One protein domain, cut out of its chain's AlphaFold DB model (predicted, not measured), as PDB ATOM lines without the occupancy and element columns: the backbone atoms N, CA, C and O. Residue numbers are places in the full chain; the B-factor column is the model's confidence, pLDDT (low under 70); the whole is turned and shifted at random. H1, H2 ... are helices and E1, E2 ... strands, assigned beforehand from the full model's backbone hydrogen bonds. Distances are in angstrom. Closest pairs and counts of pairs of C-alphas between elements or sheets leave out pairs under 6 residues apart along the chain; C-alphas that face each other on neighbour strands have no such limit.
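What this domain is: This is residues 7 to 95 of the 114 residues of an uncharacterized protein of Candidatus Bathyarchaeota archaeon (UniProt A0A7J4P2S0). One twisted sheet of five strands makes a wall, with the helices H1 and H3 over one face and no named helix over the other. Beyond one end of the strands the chain runs out into a low-confidence excursion between E2 and E3, in which residues 39 to 44 stick out and the small helix H2 follows. The printed part has 89 residues, with elements in the order E1 H1 E2 H2 E3 E4 E5 H3, three named helices and five named strands, a mixed class. The sheet runs E1 E5 E4 E3 E2, all antiparallel. The whole is compact, with a radius of gyration of the C-alphas of 13.2 A, and only just elongated, spanning 41 by 27 by 22 A.

Where its parts are: The sheet holds E1, residues 7 to 10, beginning at C-alpha 7 (110.341, 95.350, 71.498); E5, residues 68 to 73, 16.7 A long; E4, residues 60 to 64, 12.8 A; E3, residues 52 to 56, 13.0 A; and E2, residues 30 to 34, 12.7 A. H3, residues 81 to 93, is 18.4 A long and ends at C-alpha 93 (117.918, 103.842, 80.815). H1, residues 18 to 25, measures 10.2 A. H2, residues 45 to 48, begins at C-alpha 45 (131.494, 87.066, 71.798).

How they stand to each other: E3, E4 and E5 form a meander, each strand the antiparallel neighbour of the one before, with hairpins E3 and E4, and E4 and E5. N 55 and O 62 are 2.8 A apart, and N 63 and O 70 also 2.8 A, within hydrogen-bond range. The edge strand E1 pairs with E5 through N 9 and O 69, 2.8 A. The other edge strand, E2, pairs with E3 through N 32 and O 54, 2.8 A. H1 and H3 lie on the same face of the sheet, in two layers, helices on one face of a sheet. H3 lies over E5 and E4 at a height of 9.6 A, along the strands at 18 degrees to E4 on the local plane; its closest C-alpha pair with E4 is Leu 60 and Asp 83, 5.5 A. H1 lies over E3 at a height of 9.3 A, along the strands at 5 degrees on the local plane; the closest C-alphas are those of Leu 18 and Ile 53, 7.1 A. H1 and H3 are near each other. H2 is not on the sheet, and is apart from H1 and H3. In H1 and H3 every O i to N i+4 pair is within hydrogen-bond range; H2 is too short for such a pair.

The domain as a whole: The C-alphas farthest apart, those of Asp 41 and Arg 81, are 42.1 A from each other. The printed part has no cut, and no link is long. The mean pLDDT of the printed part is 72.7; it is under 70 in residues 10 to 15, 34 to 51, 76 and 95.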
ATOM      1  N   HIS A   7     109.826  94.039  71.867       75.19
ATOM      2  CA  HIS A   7     110.341  95.350  71.498       75.19
ATOM      3  C   HIS A   7     111.823  95.473  71.842       75.19
ATOM      4  O   HIS A   7     112.240  95.174  72.959       75.19
ATOM      5  N   VAL A   8     112.620  95.950  70.885       74.50
ATOM      6  CA  VAL A   8     114.063  96.145  71.054       74.50
ATOM      7  C   VAL A   8     114.381  97.634  71.019       74.50
ATOM      8  O   VAL A   8     114.036  98.328  70.064       74.50
ATOM      9  N   ARG A   9     115.073  98.115  72.052       74.38
ATOM     10  CA  ARG A   9     115.614  99.471  72.151       74.38
ATOM     11  C   ARG A   9     117.126  99.433  72.062       74.38
ATOM     12  O   ARG A   9     117.760  98.563  72.647       74.38
ATOM     13  N   PHE A  10     117.700 100.419  71.387       68.69
ATOM     14  CA  PHE A  10     119.145 100.585  71.279       68.69
ATOM     15  C   PHE A  10     119.584 101.849  72.005       68.69
ATOM     16  O   PHE A  10     118.946 102.896  71.896       68.69
ATOM     17  N   ARG A  11     120.704 101.749  72.713       69.56
ATOM     18  CA  ARG A  11     121.399 102.874  73.326       69.56
ATOM     19  C   ARG A  11     122.556 103.284  72.424       69.56
ATOM     20  O   ARG A  11     123.455 102.494  72.159       69.56
ATOM     21  N   LEU A  12     122.527 104.536  71.975       60.56
ATOM     22  CA  LEU A  12     123.564 105.122  71.119       60.56
ATOM     23  C   LEU A  12     124.629 105.893  71.922       60.56
ATOM     24  O   LEU A  12     125.733 106.100  71.428       60.56
ATOM     25  N   ASN A  13     124.330 106.289  73.165       61.31
ATOM     26  CA  ASN A  13     125.173 107.188  73.960       61.31
ATOM     27  C   ASN A  13     126.138 106.444  74.909       61.31
ATOM     28  O   ASN A  13     126.111 106.618  76.130       61.31
ATOM     29  N   GLY A  14     126.961 105.561  74.337       65.12
ATOM     30  CA  GLY A  14     127.936 104.750  75.076       65.12
ATOM     31  C   GLY A  14     127.322 103.595  75.888       65.12
ATOM     32  O   GLY A  14     126.098 103.512  76.028       65.12
ATOM     33  N   PRO A  15     128.158 102.682  76.418       68.19
ATOM     34  CA  PRO A  15     127.690 101.487  77.118       68.19
ATOM     35  C   PRO A  15     127.005 101.837  78.449       68.19
ATOM     36  O   PRO A  15     127.528 102.627  79.231       68.19
ATOM     37  N   LEU A  16     125.847 101.229  78.723       74.50
ATOM     38  CA  LEU A  16     125.174 101.309  80.024       74.50
ATOM     39  C   LEU A  16     125.960 100.538  81.099       74.50
ATOM     40  O   LEU A  16     126.329  99.378  80.903       74.50
ATOM     41  N   ASP A  17     126.128 101.155  82.271       75.62
ATOM     42  CA  ASP A  17     126.651 100.495  83.469       75.62
ATOM     43  C   ASP A  17     125.638  99.498  84.038       75.62
ATOM     44  O   ASP A  17     124.743  99.824  84.829       75.62
ATOM     45  N   LEU A  18     125.809  98.236  83.657       75.19
ATOM     46  CA  LEU A  18     124.963  97.129  84.094       75.19
ATOM     47  C   LEU A  18     124.994  96.936  85.617       75.19
ATOM     48  O   LEU A  18     123.958  96.680  86.223       75.19
ATOM     49  N   LEU A  19     126.146  97.128  86.266       75.12
ATOM     50  CA  LEU A  19     126.273  97.005  87.725       75.12
ATOM     51  C   LEU A  19     125.392  98.007  88.480       75.12
ATOM     52  O   LEU A  19     124.670  97.611  89.393       75.12
ATOM     53  N   ARG A  20     125.405  99.286  88.080       78.12
ATOM     54  CA  ARG A  20     124.532 100.310  88.682       78.12
ATOM     55  C   ARG A  20     123.064 100.008  88.417       78.12
ATOM     56  O   ARG A  20     122.253 100.049  89.339       78.12
ATOM     57  N   THR A  21     122.756  99.646  87.176       79.31
ATOM     58  CA  THR A  21     121.395  99.325  86.735       79.31
ATOM     59  C   THR A  21     120.820  98.142  87.513       79.31
ATOM     60  O   THR A  21     119.682  98.193  87.970       79.31
ATOM     61  N   LYS A  22     121.629  97.099  87.745       81.12
ATOM     62  CA  LYS A  22     121.262  95.955  88.584       81.12
ATOM     63  C   LYS A  22     120.863  96.408  89.981       81.12
ATOM     64  O   LYS A  22     119.820  95.989  90.463       81.12
ATOM     65  N   THR A  23     121.688  97.229  90.626       80.81
ATOM     66  CA  THR A  23     121.435  97.688  91.997       80.81
ATOM     67  C   THR A  23     120.139  98.489  92.073       80.81
ATOM     68  O   THR A  23     119.314  98.199  92.934       80.81
ATOM     69  N   MET A  24     119.912  99.410  91.131       81.25
ATOM     70  CA  MET A  24     118.674 100.197  91.062       81.25
ATOM     71  C   MET A  24     117.439  99.312  90.866       81.25
ATOM     72  O   MET A  24     116.479  99.410  91.624       81.25
ATOM     73  N   LEU A  25     117.480  98.398  89.892       81.62
ATOM     74  CA  LEU A  25     116.329  97.558  89.553       81.62
ATOM     75  C   LEU A  25     116.098  96.423  90.558       81.62
ATOM     76  O   LEU A  25     114.968  95.968  90.702       81.62
ATOM     77  N   SER A  26     117.128  95.984  91.290       80.00
ATOM     78  CA  SER A  26     117.003  94.908  92.285       80.00
ATOM     79  C   SER A  26     116.108  95.260  93.475       80.00
ATOM     80  O   SER A  26     115.660  94.354  94.171       80.00
ATOM     81  N   GLY A  27     115.830  96.550  93.701       78.75
ATOM     82  CA  GLY A  27     114.923  96.996  94.761       78.75
ATOM     83  C   GLY A  27     113.440  96.795  94.438       78.75
ATOM     84  O   GLY A  27     112.635  96.668  95.356       78.75
ATOM     85  N   SER A  28     113.070  96.750  93.155       77.31
ATOM     86  CA  SER A  28     111.662  96.719  92.720       77.31
ATOM     87  C   SER A  28     111.325  95.567  91.777       77.31
ATOM     88  O   SER A  28     110.158  95.209  91.649       77.31
ATOM     89  N   PHE A  29     112.326  94.963  91.135       83.88
ATOM     90  CA  PHE A  29     112.139  93.932  90.120       83.88
ATOM     91  C   PHE A  29     112.994  92.702  90.399       83.88
ATOM     92  O   PHE A  29     114.031  92.758  91.066       83.88
ATOM     93  N   ARG A  30     112.594  91.565  89.821       84.00
ATOM     94  CA  ARG A  30     113.386  90.341  89.909       84.00
ATOM     95  C   ARG A  30     114.517  90.402  88.890       84.00
ATOM     96  O   ARG A  30     114.313  90.180  87.700       84.00
ATOM     97  N   VAL A  31     115.722  90.698  89.368       84.06
ATOM     98  CA  VAL A  31     116.907  90.851  88.518       84.06
ATOM     99  C   VAL A  31     117.777  89.596  88.557       84.06
ATOM    100  O   VAL A  31     118.318  89.226  89.598       84.06
ATOM    101  N   THR A  32     117.964  88.963  87.403       81.50
ATOM    102  CA  THR A  32     118.842  87.806  87.209       81.50
ATOM    103  C   THR A  32     119.994  88.187  86.291       81.50
ATOM    104  O   THR A  32     119.784  88.636  85.168       81.50
ATOM    105  N   VAL A  33     121.232  87.983  86.738       75.31
ATOM    106  CA  VAL A  33     122.407  88.185  85.880       75.31
ATOM    107  C   VAL A  33     122.629  86.917  85.071       75.31
ATOM    108  O   VAL A  33     122.877  85.855  85.644       75.31
ATOM    109  N   ARG A  34     122.546  87.019  83.745       67.00
ATOM    110  CA  ARG A  34     122.987  85.957  82.849       67.00
ATOM    111  C   ARG A  34     124.431  86.223  82.455       67.00
ATOM    112  O   ARG A  34     124.775  87.273  81.922       67.00
ATOM    113  N   LYS A  35     125.283  85.241  82.732       57.44
ATOM    114  CA  LYS A  35     126.561  85.116  82.041       57.44
ATOM    115  C   LYS A  35     126.273  84.317  80.777       57.44
ATOM    116  O   LYS A  35     125.717  83.223  80.880       57.44
ATOM    117  N   ALA A  36     126.566  84.889  79.613       52.84
ATOM    118  CA  ALA A  36     126.512  84.144  78.365       52.84
ATOM    119  C   ALA A  36     127.434  82.910  78.473       52.84
ATOM    120  O   ALA A  36     128.445  82.978  79.187       52.84
ATOM    121  N   PRO A  37     127.097  81.779  77.827       47.34
ATOM    122  CA  PRO A  37     128.042  80.680  77.697       47.34
ATOM    123  C   PRO A  37     129.318  81.221  77.041       47.34
ATOM    124  O   PRO A  37     129.264  81.932  76.040       47.34
ATOM    125  N   HIS A  38     130.453  80.961  77.685       44.09
ATOM    126  CA  HIS A  38     131.763  81.412  77.241       44.09
ATOM    127  C   HIS A  38     132.158  80.589  76.011       44.09
ATOM    128  O   HIS A  38     132.730  79.515  76.158       44.09
ATOM    129  N   ASP A  39     131.782  81.060  74.822       51.91
ATOM    130  CA  ASP A  39     132.119  80.420  73.550       51.91
ATOM    131  C   ASP A  39     133.187  81.266  72.828       51.91
ATOM    132  O   ASP A  39     132.848  82.265  72.186       51.91
ATOM    133  N   PRO A  40     134.485  80.950  73.004       53.25
ATOM    134  CA  PRO A  40     135.596  81.822  72.608       53.25
ATOM    135  C   PRO A  40     135.751  82.018  71.089       53.25
ATOM    136  O   PRO A  40     136.450  82.940  70.675       53.25
ATOM    137  N   ASP A  41     135.084  81.207  70.263       52.22
ATOM    138  CA  ASP A  41     135.199  81.216  68.794       52.22
ATOM    139  C   ASP A  41     134.003  81.879  68.075       52.22
ATOM    140  O   ASP A  41     133.958  81.959  66.845       52.22
ATOM    141  N   GLY A  42     133.007  82.383  68.812       50.75
ATOM    142  CA  GLY A  42     131.805  82.972  68.216       50.75
ATOM    143  C   GLY A  42     131.969  84.454  67.828       50.75
ATOM    144  O   GLY A  42     132.353  85.261  68.675       50.75
ATOM    145  N   PRO A  43     131.535  84.904  66.629       44.50
ATOM    146  CA  PRO A  43     131.521  86.331  66.258       44.50
ATOM    147  C   PRO A  43     130.597  87.192  67.143       44.50
ATOM    148  O   PRO A  43     130.615  88.418  67.077       44.50
ATOM    149  N   VAL A  44     129.787  86.554  67.991       46.66
ATOM    150  CA  VAL A  44     128.880  87.195  68.952       46.66
ATOM    151  C   VAL A  44     129.586  87.545  70.277       46.66
ATOM    152  O   VAL A  44     129.091  88.364  71.052       46.66
ATOM    153  N   PHE A  45     130.774  86.978  70.524       36.91
ATOM    154  CA  PHE A  45     131.494  87.066  71.798       36.91
ATOM    155  C   PHE A  45     131.917  88.501  72.157       36.91
ATOM    156  O   PHE A  45     131.722  88.936  73.291       36.91
ATOM    157  N   GLN A  46     132.368  89.298  71.178       40.88
ATOM    158  CA  GLN A  46     132.804  90.685  71.417       40.88
ATOM    159  C   GLN A  46     131.671  91.643  71.826       40.88
ATOM    160  O   GLN A  46     131.935  92.651  72.485       40.88
ATOM    161  N   LEU A  47     130.407  91.354  71.481       42.81
ATOM    162  CA  LEU A  47     129.259  92.129  71.982       42.81
ATOM    163  C   LEU A  47     128.751  91.620  73.345       42.81
ATOM    164  O   LEU A  47     128.177  92.400  74.105       42.81
ATOM    165  N   MET A  48     128.960  90.334  73.647       42.47
ATOM    166  CA  MET A  48     128.385  89.623  74.799       42.47
ATOM    167  C   MET A  48     129.279  89.594  76.049       42.47
ATOM    168  O   MET A  48     128.778  89.336  77.145       42.47
ATOM    169  N   GLU A  49     130.573  89.913  75.929       44.97
ATOM    170  CA  GLU A  49     131.532  89.910  77.051       44.97
ATOM    171  C   GLU A  49     131.134  90.834  78.214       44.97
ATOM    172  O   GLU A  49     131.547  90.645  79.358       44.97
ATOM    173  N   LYS A  50     130.279  91.826  77.952       55.19
ATOM    174  CA  LYS A  50     129.853  92.801  78.959       55.19
ATOM    175  C   LYS A  50     128.768  92.293  79.919       55.19
ATOM    176  O   LYS A  50     128.448  92.995  80.873       55.19
ATOM    177  N   GLY A  51     128.269  91.069  79.747       64.12
ATOM    178  CA  GLY A  51     127.240  90.481  80.606       64.12
ATOM    179  C   GLY A  51     125.832  90.982  80.278       64.12
ATOM    180  O   GLY A  51     125.642  92.056  79.712       64.12
ATOM    181  N   GLU A  52     124.829  90.178  80.625       75.94
ATOM    182  CA  GLU A  52     123.424  90.477  80.347       75.94
ATOM    183  C   GLU A  52     122.624  90.442  81.646       75.94
ATOM    184  O   GLU A  52     122.789  89.556  82.493       75.94
ATOM    185  N   ILE A  53     121.730  91.407  81.821       83.62
ATOM    186  CA  ILE A  53     120.833  91.449  82.969       83.62
ATOM    187  C   ILE A  53     119.429  91.161  82.477       83.62
ATOM    188  O   ILE A  53     118.868  91.912  81.689       83.62
ATOM    189  N   LYS A  54     118.828  90.091  82.981       84.94
ATOM    190  CA  LYS A  54     117.409  89.827  82.796       84.94
ATOM    191  C   LYS A  54     116.640  90.426  83.967       84.94
ATOM    192  O   LYS A  54     116.904  90.086  85.116       84.94
ATOM    193  N   VAL A  55     115.690  91.294  83.677       85.31
ATOM    194  CA  VAL A  55     114.789  91.904  84.648       85.31
ATOM    195  C   VAL A  55     113.393  91.380  84.367       85.31
ATOM    196  O   VAL A  55     112.913  91.464  83.241       85.31
ATOM    197  N   GLU A  56     112.763  90.786  85.368       85.44
ATOM    198  CA  GLU A  56     111.430  90.206  85.250       85.44
ATOM    199  C   GLU A  56     110.461  90.980  86.144       85.44
ATOM    200  O   GLU A  56     110.726  91.196  87.332       85.44
ATOM    201  N   ALA A  57     109.358  91.403  85.531       85.00
ATOM    202  CA  ALA A  57     108.155  91.883  86.190       85.00
ATOM    203  C   ALA A  57     107.142  90.722  86.308       85.00
ATOM    204  O   ALA A  57     107.538  89.554  86.379       85.00
ATOM    205  N   ASP A  58     105.842  91.022  86.350       81.44
ATOM    206  CA  ASP A  58     104.783  90.012  86.469       81.44
ATOM    207  C   ASP A  58     104.543  89.270  85.150       81.44
ATOM    208  O   ASP A  58     104.394  88.044  85.125       81.44
ATOM    209  N   THR A  59     104.490  90.012  84.042       81.81
ATOM    210  CA  THR A  59     104.204  89.455  82.711       81.81
ATOM    211  C   THR A  59     105.292  89.794  81.700       81.81
ATOM    212  O   THR A  59     105.579  88.988  80.810       81.81
ATOM    213  N   LEU A  60     105.938  90.948  81.866       84.19
ATOM    214  CA  LEU A  60     106.978  91.473  81.002       84.19
ATOM    215  C   LEU A  60     108.368  91.091  81.519       84.19
ATOM    216  O   LEU A  60     108.681  91.157  82.707       84.19
ATOM    217  N   SER A  61     109.236  90.699  80.598       85.75
ATOM    218  CA  SER A  61     110.659  90.501  80.840       85.75
ATOM    219  C   SER A  61     111.453  91.496  80.007       85.75
ATOM    220  O   SER A  61     111.089  91.791  78.874       85.75
ATOM    221  N   ALA A  62     112.557  91.994  80.543       85.31
ATOM    222  CA  ALA A  62     113.502  92.834  79.829       85.31
ATOM    223  C   ALA A  62     114.905  92.229  79.923       85.31
ATOM    224  O   ALA A  62     115.405  91.959  81.012       85.31
ATOM    225  N   LEU A  63     115.551  92.005  78.786       85.06
ATOM    226  CA  LEU A  63     116.968  91.672  78.697       85.06
ATOM    227  C   LEU A  63     117.743  92.947  78.410       85.06
ATOM    228  O   LEU A  63     117.613  93.536  77.344       85.06
ATOM    229  N   LEU A  64     118.533  93.371  79.381       83.88
ATOM    230  CA  LEU A  64     119.338  94.576  79.352       83.88
ATOM    231  C   LEU A  64     120.784  94.199  79.052       83.88
ATOM    232  O   LEU A  64     121.418  93.436  79.782       83.88
ATOM    233  N   THR A  65     121.308  94.773  77.982       78.06
ATOM    234  CA  THR A  65     122.723  94.725  77.606       78.06
ATOM    235  C   THR A  65     123.264  96.158  77.563       78.06
ATOM    236  O   THR A  65     122.477  97.110  77.573       78.06
ATOM    237  N   PRO A  66     124.584  96.376  77.481       77.44
ATOM    238  CA  PRO A  66     125.138  97.730  77.506       77.44
ATOM    239  C   PRO A  66     124.637  98.619  76.362       77.44
ATOM    240  O   PRO A  66     124.562  99.833  76.527       77.44
ATOM    241  N   ASN A  67     124.298  98.017  75.218       73.69
ATOM    242  CA  ASN A  67     123.979  98.734  73.983       73.69
ATOM    243  C   ASN A  67     122.521  98.547  73.538       73.69
ATOM    244  O   ASN A  67     122.045  99.296  72.690       73.69
ATOM    245  N   GLN A  68     121.802  97.561  74.075       76.00
ATOM    246  CA  GLN A  68     120.405  97.310  73.723       76.00
ATOM    247  C   GLN A  68     119.598  96.744  74.893       76.00
ATOM    248  O   GLN A  68     120.139  96.058  75.760       76.00
ATOM    249  N   ALA A  69     118.298  96.997  74.882       81.31
ATOM    250  CA  ALA A  69     117.320  96.363  75.746       81.31
ATOM    251  C   ALA A  69     116.287  95.629  74.896       81.31
ATOM    252  O   ALA A  69     115.732  96.205  73.965       81.31
ATOM    253  N   VAL A  70     115.993  94.380  75.236       82.19
ATOM    254  CA  VAL A  70     114.953  93.570  74.599       82.19
ATOM    255  C   VAL A  70     113.844  93.344  75.613       82.19
ATOM    256  O   VAL A  70     114.013  92.587  76.564       82.19
ATOM    257  N   LEU A  71     112.710  94.005  75.427       83.81
ATOM    258  CA  LEU A  71     111.495  93.783  76.199       83.81
ATOM    259  C   LEU A  71     110.667  92.705  75.505       83.81
ATOM    260  O   LEU A  71     110.364  92.831  74.323       83.81
ATOM    261  N   PHE A  72     110.286  91.656  76.222       81.56
ATOM    262  CA  PHE A  72     109.486  90.571  75.676       81.56
ATOM    263  C   PHE A  72     108.534  89.976  76.714       81.56
ATOM    264  O   PHE A  72     108.836  89.926  77.906       81.56
ATOM    265  N   GLN A  73     107.390  89.475  76.259       80.06
ATOM    266  CA  GLN A  73     106.481  88.666  77.065       80.06
ATOM    267  C   GLN A  73     106.624  87.189  76.706       80.06
ATOM    268  O   GLN A  73     106.546  86.798  75.544       80.06
ATOM    269  N   LYS A  74     106.785  86.335  77.723       72.38
ATOM    270  CA  LYS A  74     106.810  84.874  77.530       72.38
ATOM    271  C   LYS A  74     105.411  84.299  77.276       72.38
ATOM    272  O   LYS A  74     105.273  83.282  76.604       72.38
ATOM    273  N   GLN A  75     104.386  84.925  77.847       74.31
ATOM    274  CA  GLN A  75     102.978  84.614  77.619       74.31
ATOM    275  C   GLN A  75     102.247  85.931  77.395       74.31
ATOM    276  O   GLN A  75     102.426  86.850  78.193       74.31
ATOM    277  N   ALA A  76     101.428  86.004  76.347       69.69
ATOM    278  CA  ALA A  76     100.576  87.158  76.106       69.69
ATOM    279  C   ALA A  76      99.555  87.262  77.250       69.69
ATOM    280  O   ALA A  76      98.663  86.419  77.388       69.69
ATOM    281  N   LYS A  77      99.759  88.247  78.123       74.88
ATOM    282  CA  LYS A  77      98.931  88.527  79.299       74.88
ATOM    283  C   LYS A  77      98.714  90.035  79.409       74.88
ATOM    284  O   LYS A  77      99.600  90.793  79.007       74.88
ATOM    285  N   PRO A  78      97.578  90.474  79.980       74.75
ATOM    286  CA  PRO A  78      97.355  91.886  80.252       74.75
ATOM    287  C   PRO A  78      98.453  92.400  81.183       74.75
ATOM    288  O   PRO A  78      98.766  91.772  82.196       74.75
ATOM    289  N   PHE A  79      99.051  93.526  80.811       76.31
ATOM    290  CA  PHE A  79     100.167  94.091  81.552       76.31
ATOM    291  C   PHE A  79      99.712  94.667  82.894       76.31
ATOM    292  O   PHE A  79      98.629  95.241  83.023       76.31
ATOM    293  N   THR A  80     100.557  94.533  83.906       80.75
ATOM    294  CA  THR A  80     100.336  95.096  85.235       80.75
ATOM    295  C   THR A  80     100.960  96.489  85.349       80.75
ATOM    296  O   THR A  80     101.748  96.933  84.509       80.75
ATOM    297  N   ARG A  81     100.650  97.201  86.442       81.44
ATOM    298  CA  ARG A  81     101.328  98.468  86.777       81.44
ATOM    299  C   ARG A  81     102.847  98.297  86.904       81.44
ATOM    300  O   ARG A  81     103.586  99.228  86.604       81.44
ATOM    301  N   LEU A  82     103.300  97.119  87.332       81.75
ATOM    302  CA  LEU A  82     104.717  96.806  87.496       81.75
ATOM    303  C   LEU A  82     105.396  96.601  86.134       81.75
ATOM    304  O   LEU A  82     106.516  97.064  85.933       81.75
ATOM    305  N   ASP A  83     104.691  96.017  85.160       81.62
ATOM    306  CA  ASP A  83     105.169  95.912  83.777       81.62
ATOM    307  C   ASP A  83     105.312  97.295  83.106       81.62
ATOM    308  O   ASP A  83     106.289  97.551  82.399       81.62
ATOM    309  N   LEU A  84     104.378  98.220  83.369       81.19
ATOM    310  CA  LEU A  84     104.466  99.612  82.899       81.19
ATOM    311  C   LEU A  84     105.631 100.376  83.544       81.19
ATOM    312  O   LEU A  84     106.322 101.143  82.865       81.19
ATOM    313  N   ALA A  85     105.874 100.151  84.840       84.62
ATOM    314  CA  ALA A  85     107.027 100.714  85.533       84.62
ATOM    315  C   ALA A  85     108.336 100.192  84.923       84.62
ATOM    316  O   ALA A  85     109.202 100.991  84.576       84.62
ATOM    317  N   LEU A  86     108.442  98.878  84.680       84.62
ATOM    318  CA  LEU A  86     109.609  98.283  84.026       84.62
ATOM    319  C   LEU A  86     109.850  98.892  82.639       84.62
ATOM    320  O   LEU A  86     110.981  99.244  82.310       84.62
ATOM    321  N   ARG A  87     108.796  99.052  81.830       82.75
ATOM    322  CA  ARG A  87     108.898  99.703  80.515       82.75
ATOM    323  C   ARG A  87     109.450 101.121  80.639       82.75
ATOM    324  O   ARG A  87     110.331 101.485  79.868       82.75
ATOM    325  N   SER A  88     108.940 101.903  81.585       82.31
ATOM    326  CA  SER A  88     109.344 103.301  81.780       82.31
ATOM    327  C   SER A  88     110.803 103.412  82.227       82.31
ATOM    328  O   SER A  88     111.560 104.194  81.658       82.31
ATOM    329  N   GLU A  89     111.229 102.563  83.163       84.50
ATOM    330  CA  GLU A  89     112.625 102.469  83.606       84.50
ATOM    331  C   GLU A  89     113.558 102.109  82.444       84.50
ATOM    332  O   GLU A  89     114.562 102.778  82.201       84.50
ATOM    333  N   VAL A  90     113.204 101.090  81.653       82.44
ATOM    334  CA  VAL A  90     113.980 100.712  80.462       82.44
ATOM    335  C   VAL A  90     113.975 101.834  79.428       82.44
ATOM    336  O   VAL A  90     114.991 102.088  78.783       82.44
ATOM    337  N   ALA A  91     112.861 102.545  79.275       78.62
ATOM    338  CA  ALA A  91     112.785 103.657  78.348       78.62
ATOM    339  C   ALA A  91     113.739 104.796  78.723       78.62
ATOM    340  O   ALA A  91     114.366 105.359  77.826       78.62
ATOM    341  N   HIS A  92     113.881 105.070  80.019       80.38
ATOM    342  CA  HIS A  92     114.775 106.089  80.558       80.38
ATOM    343  C   HIS A  92     116.254 105.655  80.526       80.38
ATOM    344  O   HIS A  92     117.137 106.417  80.138       80.38
ATOM    345  N   LEU A  93     116.550 104.391  80.845       77.38
ATOM    346  CA  LEU A  93     117.918 103.842  80.815       77.38
ATOM    347  C   LEU A  93     118.516 103.775  79.400       77.38
ATOM    348  O   LEU A  93     119.738 103.862  79.219       77.38
ATOM    349  N   TYR A  94     117.645 103.604  78.406       74.06
ATOM    350  CA  TYR A  94     117.980 103.522  76.985       74.06
ATOM    351  C   TYR A  94     117.468 104.756  76.230       74.06
ATOM    352  O   TYR A  94     117.200 104.678  75.028       74.06
ATOM    353  N   GLU A  95     117.310 105.887  76.930       67.81
ATOM    354  CA  GLU A  95     116.758 107.112  76.363       67.81
ATOM    355  C   GLU A  95     117.609 107.620  75.191       67.81
ATOM    356  O   GLU A  95     118.845 107.636  75.187       67.81
TER     357      GLU A  95